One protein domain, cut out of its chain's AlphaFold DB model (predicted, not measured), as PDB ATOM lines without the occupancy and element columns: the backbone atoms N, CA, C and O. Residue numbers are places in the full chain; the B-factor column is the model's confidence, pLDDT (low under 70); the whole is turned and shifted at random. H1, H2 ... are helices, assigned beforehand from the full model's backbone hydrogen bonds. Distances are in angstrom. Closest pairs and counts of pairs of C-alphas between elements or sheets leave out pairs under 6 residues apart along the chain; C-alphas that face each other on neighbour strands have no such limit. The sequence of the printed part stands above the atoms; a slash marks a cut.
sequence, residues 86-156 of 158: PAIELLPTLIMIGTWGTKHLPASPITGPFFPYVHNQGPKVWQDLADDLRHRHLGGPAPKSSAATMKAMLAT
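AT A GLANCE: This is residues 86 to 156 of the 158 residues of the protein "Transcriptional regulator" of Mycobacterium montefiorense (UniProt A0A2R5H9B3). Two helices, H2 and H3, meet end to end as a V with its tip at Gly 122, and this V is sandwiched between two further helices: H1 crosses it on one side, and the short H4 crosses it on the other. The V is the middle of the model, and H1 and H4 are apart on its two sides. The printed part has 71 residues with four named helices in the order H1, H2, H3, H4 and no named strand, and its class is all helix. The whole is compact, with a radius of gyration of the C-alphas of 12.6 A, yet elongated, spanning 38 by 25 by 19 A.

IN THESE COORDINATES: H3, the longest helix, holds residues 123 to 138 and measures 21.1 A from first to last C-alpha; it begins at C-alpha 123 (23.073, 103.599, 87.783). H2 before it holds residues 114 to 121 and measures 11.1 A. H1 holds residues 91 to 104 and measures 20.1 A, beginning at C-alpha 91 (23.983, 110.107, 78.905). H4 holds residues 146 to 154, measures 12.1 A and ends at C-alpha 154 (27.036, 122.582, 87.818).

HOW THE PARTS SIT: H3 touches H4 with residues 128 to 132 alone; the closest C-alphas are those of Asp 132 and Ser 146, 5.9 A apart, and the two lines are about perpendicular at 82 degrees. H1 and H3 only just touch, with 3 pairs of C-alphas within 8 A; H1 touches H3 with residues 91 to 92 alone, and H3 touches H1 with residues 126 to 130 alone. Their closest C-alphas, those of Pro 92 and Trp 126, are 6.8 A apart, at a steep tilt of 55 degrees, opposite ways. H2 and H3 are close but not clearly touching, the closest C-alphas being those of Val 118 and Val 125 at 7.5 A, with a steep tilt of 61 degrees, opposite ways. H1 and H2 touch over 13 pairs of C-alphas within 8 A, the closest those of Thr 99 and Pro 116 at 4.7 A; they run opposite ways at a steep tilt of 64 degrees. H2 and H4 are close but not clearly touching, the closest C-alphas being those of Phe 114 and Met 153 at 7.6 A. H1 and H4 are apart. In H1, H2 and H3 every O i to N i+4 pair is within hydrogen-bond range; in H4 4 of 5 are.

THE WHOLE: The two C-alphas farthest apart, those of Pro 106 and Pro 141, are 38.8 A from each other. The printed part has no cut. The link from H2 to H3 is tight, and those from H1 to H2 and from H3 to H4 are short. The mean pLDDT of the printed part is 84.1; residues 144 to 156 are under 70, and H4 has a mean of 53.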
ATOM      1  N   PRO A  86      16.281 109.494  72.341       98.06
ATOM      2  CA  PRO A  86      17.538 108.847  71.951       98.06
ATOM      3  C   PRO A  86      18.793 109.613  72.378       98.06
ATOM      4  O   PRO A  86      19.811 109.007  72.703       98.06
ATOM      5  N   ALA A  87      18.753 110.950  72.399       98.19
ATOM      6  CA  ALA A  87      19.883 111.721  72.896       98.19
ATOM      7  C   ALA A  87      20.048 111.575  74.412       98.19
ATOM      8  O   ALA A  87      21.171 111.432  74.877       98.19
ATOM      9  N   ILE A  88      18.962 111.574  75.188       98.00
ATOM     10  CA  ILE A  88      19.020 111.382  76.645       98.00
ATOM     11  C   ILE A  88      19.590 110.000  76.993       98.00
ATOM     12  O   ILE A  88      20.401 109.889  77.912       98.00
ATOM     13  N   GLU A  89      19.252 108.966  76.221       97.19
ATOM     14  CA  GLU A  89      19.806 107.613  76.373       97.19
ATOM     15  C   GLU A  89      21.332 107.542  76.156       97.19
ATOM     16  O   GLU A  89      21.975 106.610  76.639       97.19
ATOM     17  N   LEU A  90      21.952 108.543  75.512       97.06
ATOM     18  CA  LEU A  90      23.414 108.641  75.376       97.06
ATOM     19  C   LEU A  90      24.122 109.135  76.646       97.06
ATOM     20  O   LEU A  90      25.355 109.124  76.691       97.06
ATOM     21  N   LEU A  91      23.391 109.570  77.678       95.50
ATOM     22  CA  LEU A  91      23.983 110.107  78.905       95.50
ATOM     23  C   LEU A  91      25.001 109.144  79.556       95.50
ATOM     24  O   LEU A  91      26.121 109.589  79.828       95.50
ATOM     25  N   PRO A  92      24.705 107.842  79.768       95.38
ATOM     26  CA  PRO A  92      25.689 106.902  80.306       95.38
ATOM     27  C   PRO A  92      26.942 106.801  79.431       95.38
ATOM     28  O   PRO A  92      28.058 106.786  79.945       95.38
ATOM     29  N   THR A  93      26.786 106.813  78.105       95.81
ATOM     30  CA  THR A  93      27.912 106.780  77.160       95.81
ATOM     31  C   THR A  93      28.808 108.009  77.316       95.81
ATOM     32  O   THR A  93      30.029 107.871  77.377       95.81
ATOM     33  N   LEU A  94      28.230 109.206  77.450       94.81
ATOM     34  CA  LEU A  94      28.994 110.430  77.713       94.81
ATOM     35  C   LEU A  94      29.737 110.374  79.053       94.81
ATOM     36  O   LEU A  94      30.900 110.776  79.115       94.81
ATOM     37  N   ILE A  95      29.109 109.831  80.101       94.50
ATOM     38  CA  ILE A  95      29.750 109.620  81.407       94.50
ATOM     39  C   ILE A  95      30.957 108.682  81.271       94.50
ATOM     40  O   ILE A  95      32.029 108.980  81.804       94.50
ATOM     41  N   MET A  96      30.817 107.589  80.520       96.00
ATOM     42  CA  MET A  96      31.902 106.631  80.284       96.00
ATOM     43  C   MET A  96      33.054 107.246  79.484       96.00
ATOM     44  O   MET A  96      34.213 107.085  79.870       96.00
ATOM     45  N   ILE A  97      32.753 107.994  78.416       95.38
ATOM     46  CA  ILE A  97      33.763 108.699  77.609       95.38
ATOM     47  C   ILE A  97      34.528 109.704  78.472       95.38
ATOM     48  O   ILE A  97      35.758 109.720  78.449       95.38
ATOM     49  N   GLY A  98      33.818 110.513  79.263       93.94
ATOM     50  CA  GLY A  98      34.438 111.486  80.158       93.94
ATOM     51  C   GLY A  98      35.304 110.823  81.231       93.94
ATOM     52  O   GLY A  98      36.431 111.248  81.455       93.94
ATOM     53  N   THR A  99      34.823 109.736  81.836       95.69
ATOM     54  CA  THR A  99      35.563 108.978  82.859       95.69
ATOM     55  C   THR A  99      36.840 108.364  82.296       95.69
ATOM     56  O   THR A  99      37.908 108.477  82.903       95.69
ATOM     57  N   TRP A 100      36.755 107.749  81.114       97.25
ATOM     58  CA  TRP A 100      37.920 107.223  80.410       97.25
ATOM     59  C   TRP A 100      38.904 108.343  80.049       97.25
ATOM     60  O   TRP A 100      40.102 108.216  80.300       97.25
ATOM     61  N   GLY A 101      38.397 109.470  79.537       95.56
ATOM     62  CA  GLY A 101      39.197 110.641  79.188       95.56
ATOM     63  C   GLY A 101      39.973 111.194  80.381       95.56
ATOM     64  O   GLY A 101      41.174 111.417  80.266       95.56
ATOM     65  N   THR A 102      39.338 111.322  81.548       94.44
ATOM     66  CA  THR A 102      40.015 111.769  82.777       94.44
ATOM     67  C   THR A 102      41.152 110.836  83.196       94.44
ATOM     68  O   THR A 102      42.154 111.298  83.734       94.44
ATOM     69  N   LYS A 103      41.026 109.528  82.946       94.69
ATOM     70  CA  LYS A 103      42.052 108.539  83.305       94.69
ATOM     71  C   LYS A 103      43.238 108.514  82.334       94.69
ATOM     72  O   LYS A 103      44.348 108.192  82.751       94.69
ATOM     73  N   HIS A 104      43.004 108.782  81.051       97.06
ATOM     74  CA  HIS A 104      43.970 108.483  79.987       97.06
ATOM     75  C   HIS A 104      44.490 109.705  79.222       97.06
ATOM     76  O   HIS A 104      45.450 109.577  78.464       97.06
ATOM     77  N   LEU A 105      43.885 110.878  79.403       95.69
ATOM     78  CA  LEU A 105      44.235 112.118  78.711       95.69
ATOM     79  C   LEU A 105      44.602 113.208  79.733       95.69
ATOM     80  O   LEU A 105      44.231 113.095  80.902       95.69
ATOM     81  N   PRO A 106      45.304 114.283  79.323       93.00
ATOM     82  CA  PRO A 106      45.643 115.404  80.206       93.00
ATOM     83  C   PRO A 106      44.408 116.277  80.502       93.00
ATOM     84  O   PRO A 106      44.304 117.417  80.049       93.00
ATOM     85  N   ALA A 107      43.436 115.721  81.225       89.69
ATOM     86  CA  ALA A 107      42.234 116.423  81.647       89.69
ATOM     87  C   ALA A 107      42.562 117.495  82.698       89.69
ATOM     88  O   ALA A 107      43.491 117.355  83.493       89.69
ATOM     89  N   SER A 108      41.768 118.568  82.718       85.94
ATOM     90  CA  SER A 108      41.892 119.623  83.728       85.94
ATOM     91  C   SER A 108      41.777 119.038  85.142       85.94
ATOM     92  O   SER A 108      40.830 118.293  85.402       85.94
ATOM     93  N   PRO A 109      42.652 119.419  86.090       78.12
ATOM     94  CA  PRO A 109      42.519 119.010  87.488       78.12
ATOM     95  C   PRO A 109      41.221 119.492  88.152       78.12
ATOM     96  O   PRO A 109      40.798 118.917  89.148       78.12
ATOM     97  N   ILE A 110      40.597 120.544  87.608       71.56
ATOM     98  CA  ILE A 110      39.398 121.175  88.175       71.56
ATOM     99  C   ILE A 110      38.129 120.542  87.596       71.56
ATOM    100  O   ILE A 110      37.255 120.119  88.343       71.56
ATOM    101  N   THR A 111      38.032 120.430  86.268       72.06
ATOM    102  CA  THR A 111      36.814 119.929  85.600       72.06
ATOM    103  C   THR A 111      36.873 118.437  85.261       72.06
ATOM    104  O   THR A 111      35.838 117.806  85.051       72.06
ATOM    105  N   GLY A 112      38.067 117.840  85.242       79.62
ATOM    106  CA  GLY A 112      38.288 116.417  84.981       79.62
ATOM    107  C   GLY A 112      37.638 115.460  85.993       79.62
ATOM    108  O   GLY A 112      37.082 114.449  85.557       79.62
ATOM    109  N   PRO A 113      37.634 115.737  87.315       86.00
ATOM    110  CA  PRO A 113      37.044 114.835  88.312       86.00
ATOM    111  C   PRO A 113      35.531 114.619  88.190       86.00
ATOM    112  O   PRO A 113      35.011 113.666  88.770       86.00
ATOM    113  N   PHE A 114      34.825 115.463  87.431       85.75
ATOM    114  CA  PHE A 114      33.371 115.406  87.317       85.75
ATOM    115  C   PHE A 114      32.852 114.043  86.847       85.75
ATOM    116  O   PHE A 114      32.071 113.400  87.545       85.75
ATOM    117  N   PHE A 115      33.279 113.586  85.666       90.38
ATOM    118  CA  PHE A 115      32.727 112.366  85.074       90.38
ATOM    119  C   PHE A 115      33.032 111.114  85.905       90.38
ATOM    120  O   PHE A 115      32.090 110.365  86.159       90.38
ATOM    121  N   PRO A 116      34.263 110.909  86.426       91.69
ATOM    122  CA  PRO A 116      34.528 109.830  87.374       91.69
ATOM    123  C   PRO A 116      33.663 109.894  88.636       91.69
ATOM    124  O   PRO A 116      33.198 108.859  89.108       91.69
ATOM    125  N   TYR A 117      33.416 111.092  89.180       89.19
ATOM    126  CA  TYR A 117      32.533 111.249  90.335       89.19
ATOM    127  C   TYR A 117      31.111 110.777  90.013       89.19
ATOM    128  O   TYR A 117      30.585 109.929  90.733       89.19
ATOM    129  N   VAL A 118      30.512 111.256  88.914       88.69
ATOM    130  CA  VAL A 118      29.162 110.837  88.486       88.69
ATOM    131  C   VAL A 118      29.120 109.344  88.174       88.69
ATOM    132  O   VAL A 118      28.173 108.657  88.555       88.69
ATOM    133  N   HIS A 119      30.154 108.819  87.518       91.81
ATOM    134  CA  HIS A 119      30.274 107.398  87.224       91.81
ATOM    135  C   HIS A 119      30.213 106.550  88.505       91.81
ATOM    136  O   HIS A 119      29.436 105.599  88.580       91.81
ATOM    137  N   ASN A 120      30.958 106.939  89.542       91.06
ATOM    138  CA  ASN A 120      31.041 106.203  90.806       91.06
ATOM    139  C   ASN A 120      29.757 106.255  91.650       91.06
ATOM    140  O   ASN A 120      29.577 105.399  92.512       91.06
ATOM    141  N   GLN A 121      28.855 107.210  91.401       87.75
ATOM    142  CA  GLN A 121      27.524 107.213  92.026       87.75
ATOM    143  C   GLN A 121      26.622 106.080  91.504       87.75
ATOM    144  O   GLN A 121      25.666 105.677  92.170       87.75
ATOM    145  N   GLY A 122      26.926 105.553  90.316       89.06
ATOM    146  CA  GLY A 122      26.273 104.382  89.751       89.06
ATOM    147  C   GLY A 122      24.890 104.625  89.124       89.06
ATOM    148  O   GLY A 122      24.410 105.761  89.026       89.06
ATOM    149  N   PRO A 123      24.222 103.538  88.690       90.31
ATOM    150  CA  PRO A 123      23.073 103.599  87.783       90.31
ATOM    151  C   PRO A 123      21.877 104.397  88.303       90.31
ATOM    152  O   PRO A 123      21.161 105.012  87.518       90.31
ATOM    153  N   LYS A 124      21.661 104.419  89.625       88.62
ATOM    154  CA  LYS A 124      20.540 105.157  90.217       88.62
ATOM    155  C   LYS A 124      20.661 106.661  89.965       88.62
ATOM    156  O   LYS A 124      19.690 107.281  89.545       88.62
ATOM    157  N   VAL A 125      21.855 107.227  90.150       86.88
ATOM    158  CA  VAL A 125      22.100 108.649  89.877       86.88
ATOM    159  C   VAL A 125      22.023 108.942  88.384       86.88
ATOM    160  O   VAL A 125      21.479 109.972  88.001       86.88
ATOM    161  N   TRP A 126      22.495 108.039  87.521       90.00
ATOM    162  CA  TRP A 126      22.383 108.228  86.070       90.00
ATOM    163  C   TRP A 126      20.922 108.253  85.614       90.00
ATOM    164  O   TRP A 126      20.560 109.082  84.782       90.00
ATOM    165  N   GLN A 127      20.077 107.402  86.203       90.44
ATOM    166  CA  GLN A 127      18.640 107.415  85.950       90.44
ATOM    167  C   GLN A 127      17.999 108.720  86.427       90.44
ATOM    168  O   GLN A 127      17.238 109.326  85.681       90.44
ATOM    169  N   ASP A 128      18.338 109.188  87.630       88.81
ATOM    170  CA  ASP A 128      17.789 110.439  88.165       88.81
ATOM    171  C   ASP A 128      18.200 111.657  87.308       88.81
ATOM    172  O   ASP A 128      17.411 112.587  87.125       88.81
ATOM    173  N   LEU A 129      19.411 111.643  86.736       89.69
ATOM    174  CA  LEU A 129      19.863 112.638  85.759       89.69
ATOM    175  C   LEU A 129      19.099 112.538  84.433       89.69
ATOM    176  O   LEU A 129      18.693 113.562  83.885       89.69
ATOM    177  N   ALA A 130      18.885 111.327  83.915       92.81
ATOM    178  CA  ALA A 130      18.109 111.115  82.696       92.81
ATOM    179  C   ALA A 130      16.654 111.582  82.869       92.81
ATOM    180  O   ALA A 130      16.117 112.258  81.993       92.81
ATOM    181  N   ASP A 131      16.035 111.301  84.014       92.31
ATOM    182  CA  ASP A 131      14.674 111.744  84.328       92.31
ATOM    183  C   ASP A 131      14.579 113.275  84.425       92.31
ATOM    184  O   ASP A 131      13.613 113.868  83.943       92.31
ATOM    185  N   ASP A 132      15.607 113.943  84.958       91.00
ATOM    186  CA  ASP A 132      15.700 115.406  84.919       91.00
ATOM    187  C   ASP A 132      15.803 115.961  83.495       91.00
ATOM    188  O   ASP A 132      15.128 116.936  83.153       91.00
ATOM    189  N   LEU A 133      16.601 115.323  82.636       93.88
ATOM    190  CA  LEU A 133      16.671 115.700  81.227       93.88
ATOM    191  C   LEU A 133      15.311 115.512  80.544       93.88
ATOM    192  O   LEU A 133      14.856 116.415  79.840       93.88
ATOM    193  N   ARG A 134      14.612 114.399  80.789       95.06
ATOM    194  CA  ARG A 134      13.260 114.170  80.249       95.06
ATOM    195  C   ARG A 134      12.281 115.236  80.725       95.06
ATOM    196  O   ARG A 134      11.508 115.757  79.923       95.06
ATOM    197  N   HIS A 135      12.344 115.624  81.997       93.56
ATOM    198  CA  HIS A 135      11.534 116.719  82.521       93.56
ATOM    199  C   HIS A 135      11.816 118.040  81.785       93.56
ATOM    200  O   HIS A 135      10.899 118.652  81.234       93.56
ATOM    201  N   ARG A 136      13.088 118.453  81.691       91.81
ATOM    202  CA  ARG A 136      13.490 119.739  81.086       91.81
ATOM    203  C   ARG A 136      13.322 119.809  79.569       91.81
ATOM    204  O   ARG A 136      13.104 120.901  79.026       91.81
ATOM    205  N   HIS A 137      13.496 118.694  78.865       94.94
ATOM    206  CA  HIS A 137      13.555 118.670  77.401       94.94
ATOM    207  C   HIS A 137      12.294 118.112  76.746       94.94
ATOM    208  O   HIS A 137      11.960 118.576  75.657       94.94
ATOM    209  N   LEU A 138      11.588 117.188  77.404       95.44
ATOM    210  CA  LEU A 138      10.426 116.489  76.846       95.44
ATOM    211  C   LEU A 138       9.113 116.791  77.588       95.44
ATOM    212  O   LEU A 138       8.059 116.344  77.151       95.44
ATOM    213  N   GLY A 139       9.152 117.542  78.696       91.38
ATOM    214  CA  GLY A 139       7.965 117.814  79.513       91.38
ATOM    215  C   GLY A 139       7.523 116.621  80.367       91.38
ATOM    216  O   GLY A 139       6.357 116.539  80.745       91.38
ATOM    217  N   GLY A 140       8.441 115.693  80.663       86.44
ATOM    218  CA  GLY A 140       8.193 114.572  81.573       86.44
ATOM    219  C   GLY A 140       7.880 115.014  83.014       86.44
ATOM    220  O   GLY A 140       7.994 116.197  83.344       86.44
ATOM    221  N   PRO A 141       7.493 114.085  83.906       85.94
ATOM    222  CA  PRO A 141       7.220 114.402  85.307       85.94
ATOM    223  C   PRO A 141       8.460 114.972  86.006       85.94
ATOM    224  O   PRO A 141       9.585 114.582  85.701       85.94
ATOM    225  N   ALA A 142       8.249 115.880  86.964       78.00
ATOM    226  CA  ALA A 142       9.345 116.418  87.760       78.00
ATOM    227  C   ALA A 142      10.036 115.274  88.530       78.00
ATOM    228  O   ALA A 142       9.365 114.517  89.241       78.00
ATOM    229  N   PRO A 143      11.358 115.115  88.400       73.69
ATOM    230  CA  PRO A 143      12.095 114.069  89.097       73.69
ATOM    231  C   PRO A 143      12.078 114.317  90.609       73.69
ATOM    232  O   PRO A 143      12.133 115.451  91.086       73.69
ATOM    233  N   LYS A 144      12.058 113.234  91.390       68.12
ATOM    234  CA  LYS A 144      11.913 113.298  92.856       68.12
ATOM    235  C   LYS A 144      13.100 113.955  93.582       68.12
ATOM    236  O   LYS A 144      12.959 114.303  94.748       68.12
ATOM    237  N   SER A 145      14.260 114.103  92.928       62.88
ATOM    238  CA  SER A 145      15.521 114.523  93.570       62.88
ATOM    239  C   SER A 145      16.467 115.368  92.683       62.88
ATOM    240  O   SER A 145      17.630 115.553  93.044       62.88
ATOM    241  N   SER A 146      16.045 115.898  91.525       55.44
ATOM    242  CA  SER A 146      17.026 116.432  90.552       55.44
ATOM    243  C   SER A 146      17.640 117.792  90.874       55.44
ATOM    244  O   SER A 146      18.768 118.071  90.456       55.44
ATOM    245  N   ALA A 147      16.936 118.633  91.633       48.16
ATOM    246  CA  ALA A 147      17.366 120.008  91.878       48.16
ATOM    247  C   ALA A 147      18.662 120.096  92.704       48.16
ATOM    248  O   ALA A 147      19.379 121.087  92.603       48.16
ATOM    249  N   ALA A 148      18.980 119.073  93.502       49.97
ATOM    250  CA  ALA A 148      20.220 119.013  94.275       49.97
ATOM    251  C   ALA A 148      21.383 118.459  93.438       49.97
ATOM    252  O   ALA A 148      22.465 119.042  93.432       49.97
ATOM    253  N   THR A 149      21.141 117.387  92.679       52.41
ATOM    254  CA  THR A 149      22.155 116.672  91.897       52.41
ATOM    255  C   THR A 149      22.718 117.542  90.774       52.41
ATOM    256  O   THR A 149      23.927 117.724  90.706       52.41
ATOM    257  N   MET A 150      21.864 118.172  89.956       54.47
ATOM    258  CA  MET A 150      22.319 119.012  88.837       54.47
ATOM    259  C   MET A 150      22.944 120.330  89.320       54.47
ATOM    260  O   MET A 150      23.934 120.797  88.765       54.47
ATOM    261  N   LYS A 151      22.407 120.922  90.395       52.53
ATOM    262  CA  LYS A 151      22.907 122.183  90.969       52.53
ATOM    263  C   LYS A 151      24.261 122.010  91.664       52.53
ATOM    264  O   LYS A 151      25.118 122.876  91.521       52.53
ATOM    265  N   ALA A 152      24.475 120.890  92.360       53.28
ATOM    266  CA  ALA A 152      25.780 120.528  92.915       53.28
ATOM    267  C   ALA A 152      26.798 120.193  91.810       53.28
ATOM    268  O   ALA A 152      27.949 120.612  91.892       53.28
ATOM    269  N   MET A 153      26.357 119.505  90.752       56.62
ATOM    270  CA  MET A 153      27.168 119.143  89.583       56.62
ATOM    271  C   MET A 153      27.621 120.355  88.751       56.62
ATOM    272  O   MET A 153      28.772 120.422  88.327       56.62
ATOM    273  N   LEU A 154      26.742 121.338  88.544       54.03
ATOM    274  CA  LEU A 154      27.036 122.582  87.818       54.03
ATOM    275  C   LEU A 154      27.961 123.529  88.591       54.03
ATOM    276  O   LEU A 154      28.769 124.228  87.978       54.03
ATOM    277  N   ALA A 155      27.879 123.531  89.925       54.81
ATOM    278  CA  ALA A 155      28.755 124.335  90.779       54.81
ATOM    279  C   ALA A 155      30.239 123.938  90.660       54.81
ATOM    280  O   ALA A 155      31.104 124.723  91.022       54.81
ATOM    281  N   THR A 156      30.539 122.742  90.138       47.50
ATOM    282  CA  THR A 156      31.911 122.264  89.882       47.50
ATOM    283  C   THR A 156      32.416 122.576  88.463       47.50
ATOM    284  O   THR A 156      33.598 122.403  88.185       47.50
TER     285      THR A 156